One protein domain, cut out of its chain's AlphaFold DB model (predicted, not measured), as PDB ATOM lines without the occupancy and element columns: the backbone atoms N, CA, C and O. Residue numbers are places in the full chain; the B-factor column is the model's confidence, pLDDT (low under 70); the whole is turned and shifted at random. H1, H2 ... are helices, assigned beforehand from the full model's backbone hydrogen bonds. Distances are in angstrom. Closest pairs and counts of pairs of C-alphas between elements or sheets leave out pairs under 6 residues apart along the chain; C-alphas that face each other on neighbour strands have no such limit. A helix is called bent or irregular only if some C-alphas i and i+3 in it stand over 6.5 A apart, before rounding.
ATOM      1  N   LYS A   5     279.720 167.426 272.684       93.69
ATOM      2  CA  LYS A   5     281.045 167.104 273.231       93.69
ATOM      3  C   LYS A   5     282.175 167.242 272.204       93.69
ATOM      4  O   LYS A   5     283.258 167.702 272.547       93.69
ATOM      5  N   GLU A   6     281.949 166.838 270.954       93.62
ATOM      6  CA  GLU A   6     282.950 167.012 269.894       93.62
ATOM      7  C   GLU A   6     283.150 168.494 269.569       93.62
ATOM      8  O   GLU A   6     284.283 168.935 269.404       93.62
ATOM      9  N   ILE A   7     282.060 169.267 269.536       95.12
ATOM     10  CA  ILE A   7     282.084 170.713 269.287       95.12
ATOM     11  C   ILE A   7     282.820 171.449 270.409       95.12
ATOM     12  O   ILE A   7     283.704 172.254 270.128       95.12
ATOM     13  N   GLN A   8     282.528 171.125 271.667       95.56
ATOM     14  CA  GLN A   8     283.192 171.709 272.836       95.56
ATOM     15  C   GLN A   8     284.708 171.453 272.817       95.56
ATOM     16  O   GLN A   8     285.493 172.367 273.047       95.56
ATOM     17  N   ASN A   9     285.145 170.251 272.423       94.75
ATOM     18  CA  ASN A   9     286.574 169.940 272.277       94.75
ATOM     19  C   ASN A   9     287.272 170.746 271.164       94.75
ATOM     20  O   ASN A   9     288.501 170.806 271.135       94.75
ATOM     21  N   MET A  10     286.520 171.338 270.232       95.81
ATOM     22  CA  MET A  10     287.068 172.169 269.160       95.81
ATOM     23  C   MET A  10     287.225 173.642 269.550       95.81
ATOM     24  O   MET A  10     287.863 174.360 268.785       95.81
ATOM     25  N   ILE A  11     286.711 174.096 270.704       95.75
ATOM     26  CA  ILE A  11     286.754 175.515 271.117       95.75
ATOM     27  C   ILE A  11     288.193 176.045 271.144       95.75
ATOM     28  O   ILE A  11     288.490 177.066 270.528       95.75
ATOM     29  N   ASP A  12     289.115 175.315 271.769       94.06
ATOM     30  CA  ASP A  12     290.519 175.733 271.838       94.06
ATOM     31  C   ASP A  12     291.185 175.764 270.449       94.06
ATOM     32  O   ASP A  12     291.916 176.688 270.094       94.06
ATOM     33  N   SER A  13     290.873 174.779 269.604       94.94
ATOM     34  CA  SER A  13     291.365 174.753 268.222       94.94
ATOM     35  C   SER A  13     290.780 175.883 267.373       94.94
ATOM     36  O   SER A  13     291.464 176.382 266.480       94.94
ATOM     37  N   PHE A  14     289.534 176.282 267.633       95.31
ATOM     38  CA  PHE A  14     288.888 177.426 266.997       95.31
ATOM     39  C   PHE A  14     289.589 178.731 267.376       95.31
ATOM     40  O   PHE A  14     289.930 179.503 266.477       95.31
ATOM     41  N   GLU A  15     289.872 178.947 268.665       91.38
ATOM     42  CA  GLU A  15     290.533 180.166 269.148       91.38
ATOM     43  C   GLU A  15     291.889 180.385 268.471       91.38
ATOM     44  O   GLU A  15     292.195 181.476 267.993       91.38
ATOM     45  N   HIS A  16     292.668 179.314 268.334       91.00
ATOM     46  CA  HIS A  16     293.985 179.364 267.705       91.00
ATOM     47  C   HIS A  16     293.949 179.313 266.165       91.00
ATOM     48  O   HIS A  16     295.003 179.323 265.530       91.00
ATOM     49  N   GLY A  17     292.768 179.235 265.540       90.25
ATOM     50  CA  GLY A  17     292.631 179.149 264.082       90.25
ATOM     51  C   GLY A  17     293.153 177.838 263.478       90.25
ATOM     52  O   GLY A  17     293.544 177.802 262.314       90.25
ATOM     53  N   ASN A  18     293.162 176.757 264.260       93.81
ATOM     54  CA  ASN A  18     293.685 175.442 263.874       93.81
ATOM     55  C   ASN A  18     292.627 174.521 263.242       93.81
ATOM     56  O   ASN A  18     292.919 173.370 262.901       93.81
ATOM     57  N   LEU A  19     291.389 174.993 263.080       94.19
ATOM     58  CA  LEU A  19     290.337 174.233 262.416       94.19
ATOM     59  C   LEU A  19     290.476 174.299 260.891       94.19
ATOM     60  O   LEU A  19     290.818 175.317 260.298       94.19
ATOM     61  N   SER A  20     290.168 173.182 260.229       93.00
ATOM     62  CA  SER A  20     289.954 173.203 258.780       93.00
ATOM     63  C   SER A  20     288.666 173.961 258.452       93.00
ATOM     64  O   SER A  20     287.724 173.907 259.237       93.00
ATOM     65  N   LEU A  21     288.573 174.561 257.258       91.19
ATOM     66  CA  LEU A  21     287.383 175.303 256.806       91.19
ATOM     67  C   LEU A  21     286.070 174.533 257.044       91.19
ATOM     68  O   LEU A  21     285.102 175.084 257.545       91.19
ATOM     69  N   LYS A  22     286.053 173.231 256.732       91.44
ATOM     70  CA  LYS A  22     284.873 172.377 256.923       91.44
ATOM     71  C   LYS A  22     284.512 172.200 258.403       91.44
ATOM     72  O   LYS A  22     283.333 172.153 258.742       91.44
ATOM     73  N   ASN A  23     285.515 172.042 259.264       93.62
ATOM     74  CA  ASN A  23     285.290 171.863 260.698       93.62
ATOM     75  C   ASN A  23     284.876 173.179 261.352       93.62
ATOM     76  O   ASN A  23     284.015 173.159 262.219       93.62
ATOM     77  N   GLU A  24     285.445 174.300 260.909       94.69
ATOM     78  CA  GLU A  24     285.072 175.634 261.374       94.69
ATOM     79  C   GLU A  24     283.623 175.970 260.986       94.69
ATOM     80  O   GLU A  24     282.845 176.364 261.846       94.69
ATOM     81  N   GLU A  25     283.200 175.690 259.745       93.19
ATOM     82  CA  GLU A  25     281.792 175.832 259.334       93.19
ATOM     83  C   GLU A  25     280.846 174.976 260.198       93.19
ATOM     84  O   GLU A  25     279.800 175.452 260.643       93.19
ATOM     85  N   ALA A  26     281.208 173.715 260.459       93.38
ATOM     86  CA  ALA A  26     280.403 172.816 261.287       93.38
ATOM     87  C   ALA A  26     280.341 173.269 262.756       93.38
ATOM     88  O   ALA A  26     279.275 173.201 263.373       93.38
ATOM     89  N   PHE A  27     281.465 173.743 263.294       95.69
ATOM     90  CA  PHE A  27     281.586 174.310 264.633       95.69
ATOM     91  C   PHE A  27     280.690 175.542 264.789       95.69
ATOM     92  O   PHE A  27     279.780 175.536 265.621       95.69
ATOM     93  N   THR A  28     280.872 176.546 263.929       94.75
ATOM     94  CA  THR A  28     280.130 177.810 263.973       94.75
ATOM     95  C   THR A  28     278.630 177.573 263.813       94.75
ATOM     96  O   THR A  28     277.833 178.064 264.612       94.75
ATOM     97  N   HIS A  29     278.225 176.726 262.859       93.25
ATOM     98  CA  HIS A  29     276.818 176.376 262.670       93.25
ATOM     99  C   HIS A  29     276.207 175.687 263.900       93.25
ATOM    100  O   HIS A  29     275.037 175.905 264.213       93.25
ATOM    101  N   HIS A  30     276.960 174.836 264.603       94.62
ATOM    102  CA  HIS A  30     276.444 174.167 265.794       94.62
ATOM    103  C   HIS A  30     276.245 175.143 266.952       94.62
ATOM    104  O   HIS A  30     275.164 175.158 267.537       94.62
ATOM    105  N   ILE A  31     277.255 175.961 267.266       95.12
ATOM    106  CA  ILE A  31     277.205 176.876 268.415       95.12
ATOM    107  C   ILE A  31     276.089 177.910 268.253       95.12
ATOM    108  O   ILE A  31     275.344 178.152 269.199       95.12
ATOM    109  N   LEU A  32     275.880 178.433 267.042       92.50
ATOM    110  CA  LEU A  32     274.780 179.365 266.760       92.50
ATOM    111  C   LEU A  32     273.387 178.776 267.038       92.50
ATOM    112  O   LEU A  32     272.447 179.517 267.311       92.50
ATOM    113  N   ASN A  33     273.245 177.450 266.970       92.88
ATOM    114  CA  ASN A  33     271.967 176.754 267.119       92.88
ATOM    115  C   ASN A  33     271.862 175.940 268.423       92.88
ATOM    116  O   ASN A  33     270.846 175.278 268.648       92.88
ATOM    117  N   CYS A  34     272.888 175.954 269.278       94.75
ATOM    118  CA  CYS A  34     272.944 175.166 270.506       94.75
ATOM    119  C   CYS A  34     273.339 176.040 271.697       94.75
ATOM    120  O   CYS A  34     274.501 176.411 271.845       94.75
ATOM    121  N   ASN A  35     272.369 176.312 272.577       93.81
ATOM    122  CA  ASN A  35     272.585 177.156 273.751       93.81
ATOM    123  C   ASN A  35     273.660 176.590 274.692       93.81
ATOM    124  O   ASN A  35     274.525 177.337 275.125       93.81
ATOM    125  N   ASP A  36     273.663 175.275 274.929       94.38
ATOM    126  CA  ASP A  36     274.636 174.627 275.821       94.38
ATOM    127  C   ASP A  36     276.082 174.802 275.322       94.38
ATOM    128  O   ASP A  36     276.996 175.062 276.098       94.38
ATOM    129  N   CYS A  37     276.312 174.683 274.008       96.00
ATOM    130  CA  CYS A  37     277.652 174.875 273.440       96.00
ATOM    131  C   CYS A  37     278.052 176.349 273.377       96.00
ATOM    132  O   CYS A  37     279.240 176.656 273.451       96.00
ATOM    133  N   ARG A  38     277.076 177.253 273.234       95.75
ATOM    134  CA  ARG A  38     277.313 178.692 273.333       95.75
ATOM    135  C   ARG A  38     277.755 179.065 274.743       95.75
ATOM    136  O   ARG A  38     278.780 179.718 274.884       95.75
ATOM    137  N   GLU A  39     277.035 178.599 275.757       95.62
ATOM    138  CA  GLU A  39     277.376 178.835 277.160       95.62
ATOM    139  C   GLU A  39     278.769 178.282 277.495       95.62
ATOM    140  O   GLU A  39     279.573 178.983 278.101       95.62
ATOM    141  N   GLU A  40     279.119 177.086 277.008       96.00
ATOM    142  CA  GLU A  40     280.468 176.532 277.196       96.00
ATOM    143  C   GLU A  40     281.563 177.428 276.587       96.00
ATOM    144  O   GLU A  40     282.621 177.628 277.183       96.00
ATOM    145  N   MET A  41     281.317 177.996 275.404       95.44
ATOM    146  CA  MET A  41     282.257 178.912 274.752       95.44
ATOM    147  C   MET A  41     282.366 180.252 275.494       95.44
ATOM    148  O   MET A  41     283.454 180.819 275.577       95.44
ATOM    149  N   GLU A  42     281.272 180.744 276.075       95.06
ATOM    150  CA  GLU A  42     281.286 181.924 276.948       95.06
ATOM    151  C   GLU A  42     282.112 181.652 278.218       95.06
ATOM    152  O   GLU A  42     282.982 182.453 278.565       95.06
ATOM    153  N   ILE A  43     281.935 180.485 278.852       94.19
ATOM    154  CA  ILE A  43     282.735 180.044 280.008       94.19
ATOM    155  C   ILE A  43     284.222 179.951 279.649       94.19
ATOM    156  O   ILE A  43     285.063 180.417 280.420       94.19
ATOM    157  N   TYR A  44     284.564 179.401 278.479       93.94
ATOM    158  CA  TYR A  44     285.948 179.346 278.001       93.94
ATOM    159  C   TYR A  44     286.593 180.739 277.971       93.94
ATOM    160  O   TYR A  44     287.696 180.913 278.490       93.94
ATOM    161  N   TYR A  45     285.899 181.749 277.435       91.25
ATOM    162  CA  TYR A  45     286.432 183.112 277.383       91.25
ATOM    163  C   TYR A  45     286.461 183.821 278.736       91.25
ATOM    164  O   TYR A  45     287.385 184.599 278.976       91.25
ATOM    165  N   ILE A  46     285.522 183.525 279.638       90.75
ATOM    166  CA  ILE A  46     285.589 183.991 281.031       90.75
ATOM    167  C   ILE A  46     286.860 183.465 281.700       90.75
ATOM    168  O   ILE A  46     287.539 184.214 282.394       90.75
ATOM    169  N   ILE A  47     287.209 182.193 281.494       89.44
ATOM    170  CA  ILE A  47     288.430 181.617 282.069       89.44
ATOM    171  C   ILE A  47     289.668 182.247 281.425       89.44
ATOM    172  O   ILE A  47     290.574 182.666 282.138       89.44
ATOM    173  N   LEU A  48     289.692 182.337 280.094       87.00
ATOM    174  CA  LEU A  48     290.854 182.807 279.345       87.00
ATOM    175  C   LEU A  48     291.189 184.279 279.620       87.00
ATOM    176  O   LEU A  48     292.357 184.627 279.749       87.00
ATOM    177  N   TYR A  49     290.177 185.144 279.695       83.94
ATOM    178  CA  TYR A  49     290.379 186.591 279.824       83.94
ATOM    179  C   TYR A  49     289.995 187.148 281.193       83.94
ATOM    180  O   TYR A  49     290.516 188.180 281.595       83.94
ATOM    181  N   GLY A  50     289.080 186.495 281.909       78.25
ATOM    182  CA  GLY A  50     288.599 186.964 283.209       78.25
ATOM    183  C   GLY A  50     289.406 186.462 284.405       78.25
ATOM    184  O   GLY A  50     289.257 187.023 285.488       78.25
ATOM    185  N   LEU A  51     290.226 185.414 284.246       76.69
ATOM    186  CA  LEU A  51     291.003 184.812 285.342       76.69
ATOM    187  C   LEU A  51     292.523 184.832 285.127       76.69
ATOM    188  O   LEU A  51     293.255 184.453 286.041       76.69
ATOM    189  N   ASP A  52     292.996 185.226 283.945       71.69
ATOM    190  CA  ASP A  52     294.408 185.155 283.571       71.69
ATOM    191  C   ASP A  52     295.004 186.570 283.462       71.69
ATOM    192  O   ASP A  52     294.889 187.235 282.430       71.69
ATOM    193  N   ASP A  53     295.619 187.038 284.555       63.00
ATOM    194  CA  ASP A  53     296.192 188.391 284.690       63.00
ATOM    195  C   ASP A  53     297.303 188.675 283.650       63.00
ATOM    196  O   ASP A  53     297.579 189.830 283.319       63.00
ATOM    197  N   ASP A  54     297.920 187.637 283.076       65.88
ATOM    198  CA  ASP A  54     298.990 187.769 282.080       65.88
ATOM    199  C   ASP A  54     298.469 188.129 280.666       65.88
ATOM    200  O   ASP A  54     299.255 188.516 279.790       65.88
ATOM    201  N   ASN A  55     297.151 188.058 280.428       64.31
ATOM    202  CA  ASN A  55     296.525 188.355 279.131       64.31
ATOM    203  C   ASN A  55     296.200 189.842 278.902       64.31
ATOM    204  O   ASN A  55     295.744 190.210 277.822       64.31
ATOM    205  N   GLU A  56     296.504 190.740 279.842       61.50
ATOM    206  CA  GLU A  56     296.170 192.172 279.730       61.50
ATOM    207  C   GLU A  56     296.710 192.816 278.428       61.50
ATOM    208  O   GLU A  56     296.006 193.542 277.726       61.50
ATOM    209  N   LYS A  57     297.925 192.442 277.996       56.75
ATOM    210  CA  LYS A  57     298.517 192.919 276.725       56.75
ATOM    211  C   LYS A  57     297.920 192.290 275.463       56.75
ATOM    212  O   LYS A  57     298.016 192.890 274.387       56.75
ATOM    213  N   SER A  58     297.388 191.069 275.545       59.84
ATOM    214  CA  SER A  58     296.747 190.398 274.405       59.84
ATOM    215  C   SER A  58     295.319 190.919 274.198       59.84
ATOM    216  O   SER A  58     294.878 191.041 273.053       59.84
ATOM    217  N   ILE A  59     294.655 191.335 275.282       63.75
ATOM    218  CA  ILE A  59     293.345 191.999 275.291       63.75
ATOM    219  C   ILE A  59     293.418 193.391 274.642       63.75
ATOM    220  O   ILE A  59     292.618 193.684 273.755       63.75
ATOM    221  N   GLU A  60     294.413 194.221 274.982       60.44
ATOM    222  CA  GLU A  60     294.547 195.582 274.416       60.44
ATOM    223  C   GLU A  60     294.751 195.612 272.889       60.44
ATOM    224  O   GLU A  60     294.366 196.570 272.221       60.44
ATOM    225  N   ASN A  61     295.352 194.565 272.313       60.62
ATOM    226  CA  ASN A  61     295.624 194.468 270.871       60.62
ATOM    227  C   ASN A  61     294.568 193.653 270.104       60.62
ATOM    228  O   ASN A  61     294.709 193.420 268.900       60.62
ATOM    229  N   SER A  62     293.528 193.188 270.794       74.50
ATOM    230  CA  SER A  62     292.458 192.385 270.219       74.50
ATOM    231  C   SER A  62     291.406 193.284 269.560       74.50
ATOM    232  O   SER A  62     291.009 194.311 270.101       74.50
ATOM    233  N   SER A  63     290.883 192.856 268.405       80.00
ATOM    234  CA  SER A  63     289.738 193.508 267.739       80.00
ATOM    235  C   SER A  63     288.438 193.444 268.561       80.00
ATOM    236  O   SER A  63     287.410 193.944 268.111       80.00
ATOM    237  N   TYR A  64     288.475 192.803 269.731       82.25
ATOM    238  CA  TYR A  64     287.341 192.567 270.614       82.25
ATOM    239  C   TYR A  64     287.518 193.219 271.998       82.25
ATOM    240  O   TYR A  64     286.784 192.867 272.918       82.25
ATOM    241  N   SER A  65     288.479 194.139 272.162       81.94
ATOM    242  CA  SER A  65     288.761 194.813 273.442       81.94
ATOM    243  C   SER A  65     287.526 195.475 274.063       81.94
ATOM    244  O   SER A  65     287.307 195.325 275.256       81.94
ATOM    245  N   GLU A  66     286.648 196.083 273.257       85.00
ATOM    246  CA  GLU A  66     285.395 196.699 273.730       85.00
ATOM    247  C   GLU A  66     284.483 195.712 274.483       85.00
ATOM    248  O   GLU A  66     283.926 196.053 275.526       85.00
ATOM    249  N   TYR A  67     284.357 194.474 273.991       83.31
ATOM    250  CA  TYR A  67     283.556 193.434 274.647       83.31
ATOM    251  C   TYR A  67     284.231 192.915 275.919       83.31
ATOM    252  O   TYR A  67     283.556 192.610 276.900       83.31
ATOM    253  N   LEU A  68     285.562 192.823 275.906       82.56
ATOM    254  CA  LEU A  68     286.355 192.332 277.031       82.56
ATOM    255  C   LEU A  68     286.351 193.335 278.193       82.56
ATOM    256  O   LEU A  68     286.091 192.939 279.327       82.56
ATOM    257  N   ASP A  69     286.511 194.628 277.905       81.62
ATOM    258  CA  ASP A  69     286.455 195.713 278.895       81.62
ATOM    259  C   ASP A  69     285.068 195.830 279.545       81.62
ATOM    260  O   ASP A  69     284.935 196.163 280.726       81.62
ATOM    261  N   ALA A  70     284.014 195.539 278.778       85.25
ATOM    262  CA  ALA A  70     282.637 195.519 279.257       85.25
ATOM    263  C   ALA A  70     282.245 194.207 279.967       85.25
ATOM    264  O   ALA A  70     281.120 194.111 280.463       85.25
ATOM    265  N   PHE A  71     283.137 193.206 280.015       83.62
ATOM    266  CA  PHE A  71     282.842 191.834 280.453       83.62
ATOM    267  C   PHE A  71     281.624 191.210 279.733       83.62
ATOM    268  O   PHE A  71     280.900 190.385 280.295       83.62
ATOM    269  N   ASP A  72     281.393 191.592 278.474       90.31
ATOM    270  CA  ASP A  72     280.310 191.091 277.624       90.31
ATOM    271  C   ASP A  72     280.775 189.885 276.793       90.31
ATOM    272  O   ASP A  72     281.028 189.960 275.585       90.31
ATOM    273  N   PHE A  73     280.901 188.735 277.455       90.44
ATOM    274  CA  PHE A  73     281.325 187.487 276.810       90.44
ATOM    275  C   PHE A  73     280.288 186.947 275.820       90.44
ATOM    276  O   PHE A  73     280.644 186.322 274.820       90.44
ATOM    277  N   THR A  74     279.008 187.234 276.051       92.38
ATOM    278  CA  THR A  74     277.922 186.872 275.140       92.38
ATOM    279  C   THR A  74     278.059 187.609 273.805       92.38
ATOM    280  O   THR A  74     277.940 186.983 272.745       92.38
ATOM    281  N   GLY A  75     278.350 188.916 273.844       91.69
ATOM    282  CA  GLY A  75     278.643 189.730 272.664       91.69
ATOM    283  C   GLY A  75     279.952 189.336 271.980       91.69
ATOM    284  O   GLY A  75     279.988 189.210 270.754       91.69
ATOM    285  N   LEU A  76     280.998 189.038 272.759       92.38
ATOM    286  CA  LEU A  76     282.278 188.533 272.252       92.38
ATOM    287  C   LEU A  76     282.105 187.254 271.421       92.38
ATOM    288  O   LEU A  76     282.605 187.171 270.297       92.38
ATOM    289  N   VAL A  77     281.397 186.258 271.965       93.62
ATOM    290  CA  VAL A  77     281.143 184.984 271.277       93.62
ATOM    291  C   VAL A  77     280.340 185.216 270.003       93.62
ATOM    292  O   VAL A  77     280.699 184.695 268.948       93.62
ATOM    293  N   GLU A  78     279.291 186.039 270.063       93.00
ATOM    294  CA  GLU A  78     278.483 186.351 268.884       93.00
ATOM    295  C   GLU A  78     279.315 187.010 267.776       93.00
ATOM    296  O   GLU A  78     279.206 186.626 266.608       93.00
ATOM    297  N   GLN A  79     280.179 187.962 268.133       93.38
ATOM    298  CA  GLN A  79     281.028 188.657 267.174       93.38
ATOM    299  C   GLN A  79     282.084 187.723 266.566       93.38
ATOM    300  O   GLN A  79     282.222 187.675 265.343       93.38
ATOM    301  N   LYS A  80     282.764 186.900 267.377       92.88
ATOM    302  CA  LYS A  80     283.740 185.913 266.879       92.88
ATOM    303  C   LYS A  80     283.112 184.883 265.934       92.88
ATOM    304  O   LYS A  80     283.730 184.512 264.934       92.88
ATOM    305  N   LEU A  81     281.887 184.429 266.213       93.94
ATOM    306  CA  LEU A  81     281.167 183.499 265.334       93.94
ATOM    307  C   LEU A  81     280.772 184.163 264.007       93.94
ATOM    308  O   LEU A  81     280.953 183.551 262.951       93.94
ATOM    309  N   LYS A  82     280.307 185.420 264.032       93.19
ATOM    310  CA  LYS A  82     280.014 186.198 262.813       93.19
ATOM    311  C   LYS A  82     281.255 186.387 261.945       93.19
ATOM    312  O   LYS A  82     281.201 186.172 260.733       93.19
ATOM    313  N   ASP A  83     282.378 186.744 262.561       92.62
ATOM    314  CA  ASP A  83     283.640 186.934 261.847       92.62
ATOM    315  C   ASP A  83     284.141 185.610 261.253       92.62
ATOM    316  O   ASP A  83     284.574 185.568 260.098       92.62
ATOM    317  N   SER A  84     284.008 184.497 261.982       91.69
ATOM    318  CA  SER A  84     284.292 183.154 261.462       91.69
ATOM    319  C   SER A  84     283.429 182.795 260.246       91.69
ATOM    320  O   SER A  84     283.967 182.360 259.223       91.69
ATOM    321  N   GLU A  85     282.113 183.020 260.304       91.69
ATOM    322  CA  GLU A  85     281.203 182.746 259.186       91.69
ATOM    323  C   GLU A  85     281.579 183.574 257.947       91.69
ATOM    324  O   GLU A  85     281.708 183.034 256.842       91.69
ATOM    325  N   ALA A  86     281.859 184.868 258.128       91.56
ATOM    326  CA  ALA A  86     282.299 185.751 257.052       91.56
ATOM    327  C   ALA A  86     283.629 185.293 256.425       91.56
ATOM    328  O   ALA A  86     283.760 185.263 255.195       91.56
ATOM    329  N   ARG A  87     284.606 184.880 257.246       88.94
ATOM    330  CA  ARG A  87     285.875 184.310 256.763       88.94
ATOM    331  C   ARG A  87     285.649 183.028 255.971       88.94
ATOM    332  O   ARG A  87     286.233 182.877 254.896       88.94
ATOM    333  N   CYS A  88     284.794 182.129 256.455       88.94
ATOM    334  CA  CYS A  88     284.490 180.878 255.763       88.94
ATOM    335  C   CYS A  88     283.871 181.140 254.383       88.94
ATOM    336  O   CYS A  88     284.328 180.591 253.373       88.94
ATOM    337  N   LEU A  89     282.903 182.060 254.307       88.31
ATOM    338  CA  LEU A  89     282.286 182.487 253.049       88.31
ATOM    339  C   LEU A  89     283.312 183.090 252.081       88.31
ATOM    340  O   LEU A  89     283.344 182.728 250.898       88.31
ATOM    341  N   PHE A  90     284.187 183.963 252.580       87.50
ATOM    342  CA  PHE A  90     285.246 184.577 251.785       87.50
ATOM    343  C   PHE A  90     286.232 183.540 251.233       87.50
ATOM    344  O   PHE A  90     286.513 183.529 250.033       87.50
ATOM    345  N   LEU A  91     286.719 182.622 252.074       85.44
ATOM    346  CA  LEU A  91     287.640 181.556 251.668       85.44
ATOM    347  C   LEU A  91     287.005 180.618 250.645       85.44
ATOM    348  O   LEU A  91     287.649 180.230 249.666       85.44
ATOM    349  N   ARG A  92     285.721 180.294 250.814       83.31
ATOM    350  CA  ARG A  92     284.971 179.503 249.840       83.31
ATOM    351  C   ARG A  92     284.917 180.210 248.488       83.31
ATOM    352  O   ARG A  92     285.232 179.592 247.467       83.31
ATOM    353  N   GLN A  93     284.589 181.500 248.462       84.38
ATOM    354  CA  GLN A  93     284.539 182.274 247.222       84.38
ATOM    355  C   GLN A  93     285.923 182.422 246.575       84.38
ATOM    356  O   GLN A  93     286.066 182.253 245.359       84.38
ATOM    357  N   TRP A  94     286.956 182.645 247.387       83.56
ATOM    358  CA  TRP A  94     288.341 182.720 246.941       83.56
ATOM    359  C   TRP A  94     288.814 181.396 246.336       83.56
ATOM    360  O   TRP A  94     289.386 181.399 245.248       83.56
ATOM    361  N   SER A  95     288.556 180.262 246.992       80.94
ATOM    362  CA  SER A  95     288.964 178.934 246.508       80.94
ATOM    363  C   SER A  95     288.351 178.604 245.143       80.94
ATOM    364  O   SER A  95     289.012 178.053 244.259       80.94
ATOM    365  N   HIS A  96     287.095 179.001 244.930       80.56
ATOM    366  CA  HIS A  96     286.441 178.864 243.639       80.56
ATOM    367  C   HIS A  96     287.114 179.756 242.588       80.56
ATOM    368  O   HIS A  96     287.440 179.301 241.489       80.56
ATOM    369  N   PHE A  97     287.373 181.018 242.932       84.50
ATOM    370  CA  PHE A  97     288.004 181.978 242.032       84.50
ATOM    371  C   PHE A  97     289.423 181.561 241.622       84.50
ATOM    372  O   PHE A  97     289.761 181.613 240.436       84.50
ATOM    373  N   THR A  98     290.247 181.087 242.558       83.69
ATOM    374  CA  THR A  98     291.602 180.603 242.260       83.69
ATOM    375  C   THR A  98     291.581 179.363 241.385       83.69
ATOM    376  O   THR A  98     292.347 179.296 240.424       83.69
ATOM    377  N   ARG A  99     290.670 178.414 241.640       86.75
ATOM    378  CA  ARG A  99     290.535 177.208 240.812       86.75
ATOM    379  C   ARG A  99     290.145 177.544 239.373       86.75
ATOM    380  O   ARG A  99     290.739 177.009 238.441       86.75
ATOM    381  N   VAL A 100     289.183 178.448 239.182       89.25
ATOM    382  CA  VAL A 100     288.756 178.892 237.843       89.25
ATOM    383  C   VAL A 100     289.894 179.608 237.117       89.25
ATOM    384  O   VAL A 100     290.175 179.298 235.958       89.25
ATOM    385  N   ARG A 101     290.598 180.520 237.798       90.38
ATOM    386  CA  ARG A 101     291.759 181.214 237.220       90.38
ATOM    387  C   ARG A 101     292.872 180.254 236.826       90.38
ATOM    388  O   ARG A 101     293.441 180.416 235.751       90.38
ATOM    389  N   TYR A 102     293.160 179.258 237.659       92.12
ATOM    390  CA  TYR A 102     294.163 178.241 237.363       92.12
ATOM    391  C   TYR A 102     293.817 177.473 236.080       92.12
ATOM    392  O   TYR A 102     294.629 177.439 235.158       92.12
ATOM    393  N   LEU A 103     292.585 176.960 235.966       91.94
ATOM    394  CA  LEU A 103     292.125 176.242 234.770       91.94
ATOM    395  C   LEU A 103     292.226 177.092 233.499       91.94
ATOM    396  O   LEU A 103     292.667 176.600 232.459       91.94
ATOM    397  N   PHE A 104     291.858 178.371 233.584       94.56
ATOM    398  CA  PHE A 104     291.954 179.295 232.457       94.56
ATOM    399  C   PHE A 104     293.404 179.491 231.991       94.56
ATOM    400  O   PHE A 104     293.695 179.360 230.802       94.56
ATOM    401  N   VAL A 105     294.331 179.748 232.922       94.88
ATOM    402  CA  VAL A 105     295.759 179.922 232.603       94.88
ATOM    403  C   VAL A 105     296.346 178.649 231.989       94.88
ATOM    404  O   VAL A 105     297.056 178.725 230.986       94.88
ATOM    405  N   THR A 106     296.013 177.475 232.532       94.75
ATOM    406  CA  THR A 106     296.456 176.187 231.979       94.75
ATOM    407  C   THR A 106     295.940 175.969 230.553       94.75
ATOM    408  O   THR A 106     296.706 175.541 229.693       94.75
ATOM    409  N   ALA A 107     294.680 176.305 230.261       95.56
ATOM    410  CA  ALA A 107     294.122 176.177 228.915       95.56
ATOM    411  C   ALA A 107     294.835 177.086 227.897       95.56
ATOM    412  O   ALA A 107     295.185 176.630 226.809       95.56
ATOM    413  N   VAL A 108     295.109 178.345 228.264       96.19
ATOM    414  CA  VAL A 108     295.854 179.285 227.408       96.19
ATOM    415  C   VAL A 108     297.268 178.772 227.126       96.19
ATOM    416  O   VAL A 108     297.695 178.786 225.975       96.19
ATOM    417  N   MET A 109     297.970 178.264 228.143       95.31
ATOM    418  CA  MET A 109     299.311 177.675 227.993       95.31
ATOM    419  C   MET A 109     299.330 176.474 227.036       95.31
ATOM    420  O   MET A 109     300.253 176.326 226.238       95.31
ATOM    421  N   ILE A 110     298.313 175.609 227.094       96.12
ATOM    422  CA  ILE A 110     298.200 174.464 226.180       96.12
ATOM    423  C   ILE A 110     297.933 174.948 224.750       96.12
ATOM    424  O   ILE A 110     298.576 174.478 223.814       96.12
ATOM    425  N   LEU A 111     297.020 175.907 224.571       96.00
ATOM    426  CA  LEU A 111     296.700 176.463 223.254       96.00
ATOM    427  C   LEU A 111     297.918 177.117 222.594       96.00
ATOM    428  O   LEU A 111     298.167 176.882 221.413       96.00
ATOM    429  N   THR A 112     298.707 177.894 223.339       95.25
ATOM    430  CA  THR A 112     299.926 178.511 222.797       95.25
ATOM    431  C   THR A 112     300.974 177.465 222.425       95.25
ATOM    432  O   THR A 112     301.570 177.565 221.353       95.25
ATOM    433  N   ALA A 113     301.162 176.424 223.242       94.69
ATOM    434  CA  ALA A 113     302.054 175.315 222.912       94.69
ATOM    435  C   ALA A 113     301.621 174.586 221.627       94.69
ATOM    436  O   ALA A 113     302.457 174.314 220.765       94.69
ATOM    437  N   LEU A 114     300.321 174.323 221.457       95.56
ATOM    438  CA  LEU A 114     299.776 173.704 220.244       95.56
ATOM    439  C   LEU A 114     299.991 174.578 219.003       95.56
ATOM    440  O   LEU A 114     300.416 174.066 217.969       95.56
ATOM    441  N   LEU A 115     299.761 175.891 219.104       94.38
ATOM    442  CA  LEU A 115     300.023 176.827 218.005       94.38
ATOM    443  C   LEU A 115     301.498 176.810 217.586       94.38
ATOM    444  O   LEU A 115     301.790 176.745 216.395       94.38
ATOM    445  N   LEU A 116     302.431 176.808 218.544       93.88
ATOM    446  CA  LEU A 116     303.866 176.725 218.251       93.88
ATOM    447  C   LEU A 116     304.249 175.408 217.563       93.88
ATOM    448  O   LEU A 116     305.091 175.414 216.666       93.88
ATOM    449  N   ILE A 117     303.629 174.292 217.953       94.19
ATOM    450  CA  ILE A 117     303.840 172.994 217.297       94.19
ATOM    451  C   ILE A 117     303.356 173.050 215.846       94.19
ATOM    452  O   ILE A 117     304.098 172.639 214.958       94.19
ATOM    453  N   ILE A 118     302.161 173.597 215.598       93.00
ATOM    454  CA  ILE A 118     301.601 173.728 214.245       93.00
ATOM    455  C   ILE A 118     302.516 174.589 213.367       93.00
ATOM    456  O   ILE A 118     302.883 174.151 212.285       93.00
ATOM    457  N   ILE A 119     302.946 175.761 213.853       93.69
ATOM    458  CA  ILE A 119     303.855 176.668 213.123       93.69
ATOM    459  C   ILE A 119     305.199 176.000 212.803       93.69
ATOM    460  O   ILE A 119     305.811 176.315 211.795       93.69
ATOM    461  N   LYS A 120     305.705 175.115 213.667       87.56
ATOM    462  CA  LYS A 120     306.990 174.442 213.428       87.56
ATOM    463  C   LYS A 120     306.875 173.286 212.426       87.56
ATOM    464  O   LYS A 120     307.873 172.921 211.810       87.56
ATOM    465  N   PHE A 121     305.708 172.653 212.344       84.06
ATOM    466  CA  PHE A 121     305.490 171.457 211.527       84.06
ATOM    467  C   PHE A 121     304.996 171.773 210.106       84.06
ATOM    468  O   PHE A 121     305.103 170.911 209.234       84.06
ATOM    469  N   PHE A 122     304.457 172.975 209.893       73.12
ATOM    470  CA  PHE A 122     303.987 173.502 208.610       73.12
ATOM    471  C   PHE A 122     304.952 174.559 208.070       73.12
ATOM    472  O   PHE A 122     305.178 174.564 206.840       73.12
TER     473      PHE A 122
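AT A GLANCE: This is residues 5 to 122 of the 122 residues of an uncharacterized protein of Eubacterium sp (UniProt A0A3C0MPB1). Look first for one very long helix, H7, which makes the long axis of the domain, with a small head of six shorter helices gathered about its beginning, like a club with a long handle. In the head, H3 runs side by side with H7 and H4 crosses its first residues, while residues 93 to 122, of which 93 to 121 belong to H7, stick out bare. The printed part has 118 residues with seven named helices, H1 to H7 in chain order, and no named strand: the class is all helix. The whole is extended, with a radius of gyration of the C-alphas of 22.7 A and spans of 78 by 31 by 19 A, the length coming from H7.

HOW THE PARTS SIT: Start at H1, residues 5 to 9, which only just touches residues 27 to 31 of H3, residues 21 to 33, with 3 pairs of C-alphas within 8 A; the closest are those of Ile 7 and Phe 27, 5.9 A apart. H2, residues 11 to 15, is close to H3 but not clearly touching, the closest C-alphas being those of Phe 14 and Glu 24 at 7.0 A. H4, residues 35 to 50, touches H3 only at the corner, about perpendicular at 74 degrees, closest at the C-alphas of Ile 31 and Arg 38, 5.2 A. With residues 37 to 41 alone H4 touches H1, closest at the C-alphas of Cys 37 and Gln 8, 6.4 A. H5, residues 53 to 60, only just touches H4, only at the corner, with 3 pairs of C-alphas within 8 A, the closest those of Tyr 49 and Asn 55 at 6.4 A. H6, residues 65 to 69, touches H7, residues 73 to 121, only at the corner, closest at the C-alphas of Tyr 67 and Leu 76, 5.6 A. H7 touches H4 with residues 73 to 77 alone, about perpendicular at 82 degrees, closest at the C-alphas of Phe 73 and Glu 42, 5.6 A. With residues 81 to 88 alone H7 touches H3, opposite ways at a shallow tilt of 28 degrees, closest at the C-alphas of Leu 81 and Thr 28, 5.9 A. H5 and H7 are apart. Every O i to N i+4 pair is within hydrogen-bond range in H1, H2, H4, H6 and H7, against 8 of 9 in H3 and 2 of 4 in H5.

IN THESE COORDINATES: Find C-alpha 5 at (281.045, 167.104, 273.231), where H1 begins. H3 measures 18.6 A and H4 21.0 A from first to last C-alpha. H5 is irregular, with C-alphas 54 and 57 lying 7.4 A apart. From C-alpha 73 at (281.325, 187.487, 276.810), H7 runs 71.4 A to C-alpha 121 at (305.490, 171.457, 211.527).

THE WHOLE: The two C-alphas farthest apart are those of Leu 51 and Phe 122, 78.6 A. The printed part has no cut, and its six links between helices are tight. The model's confidence is low, under 70, at residues 53 to 61.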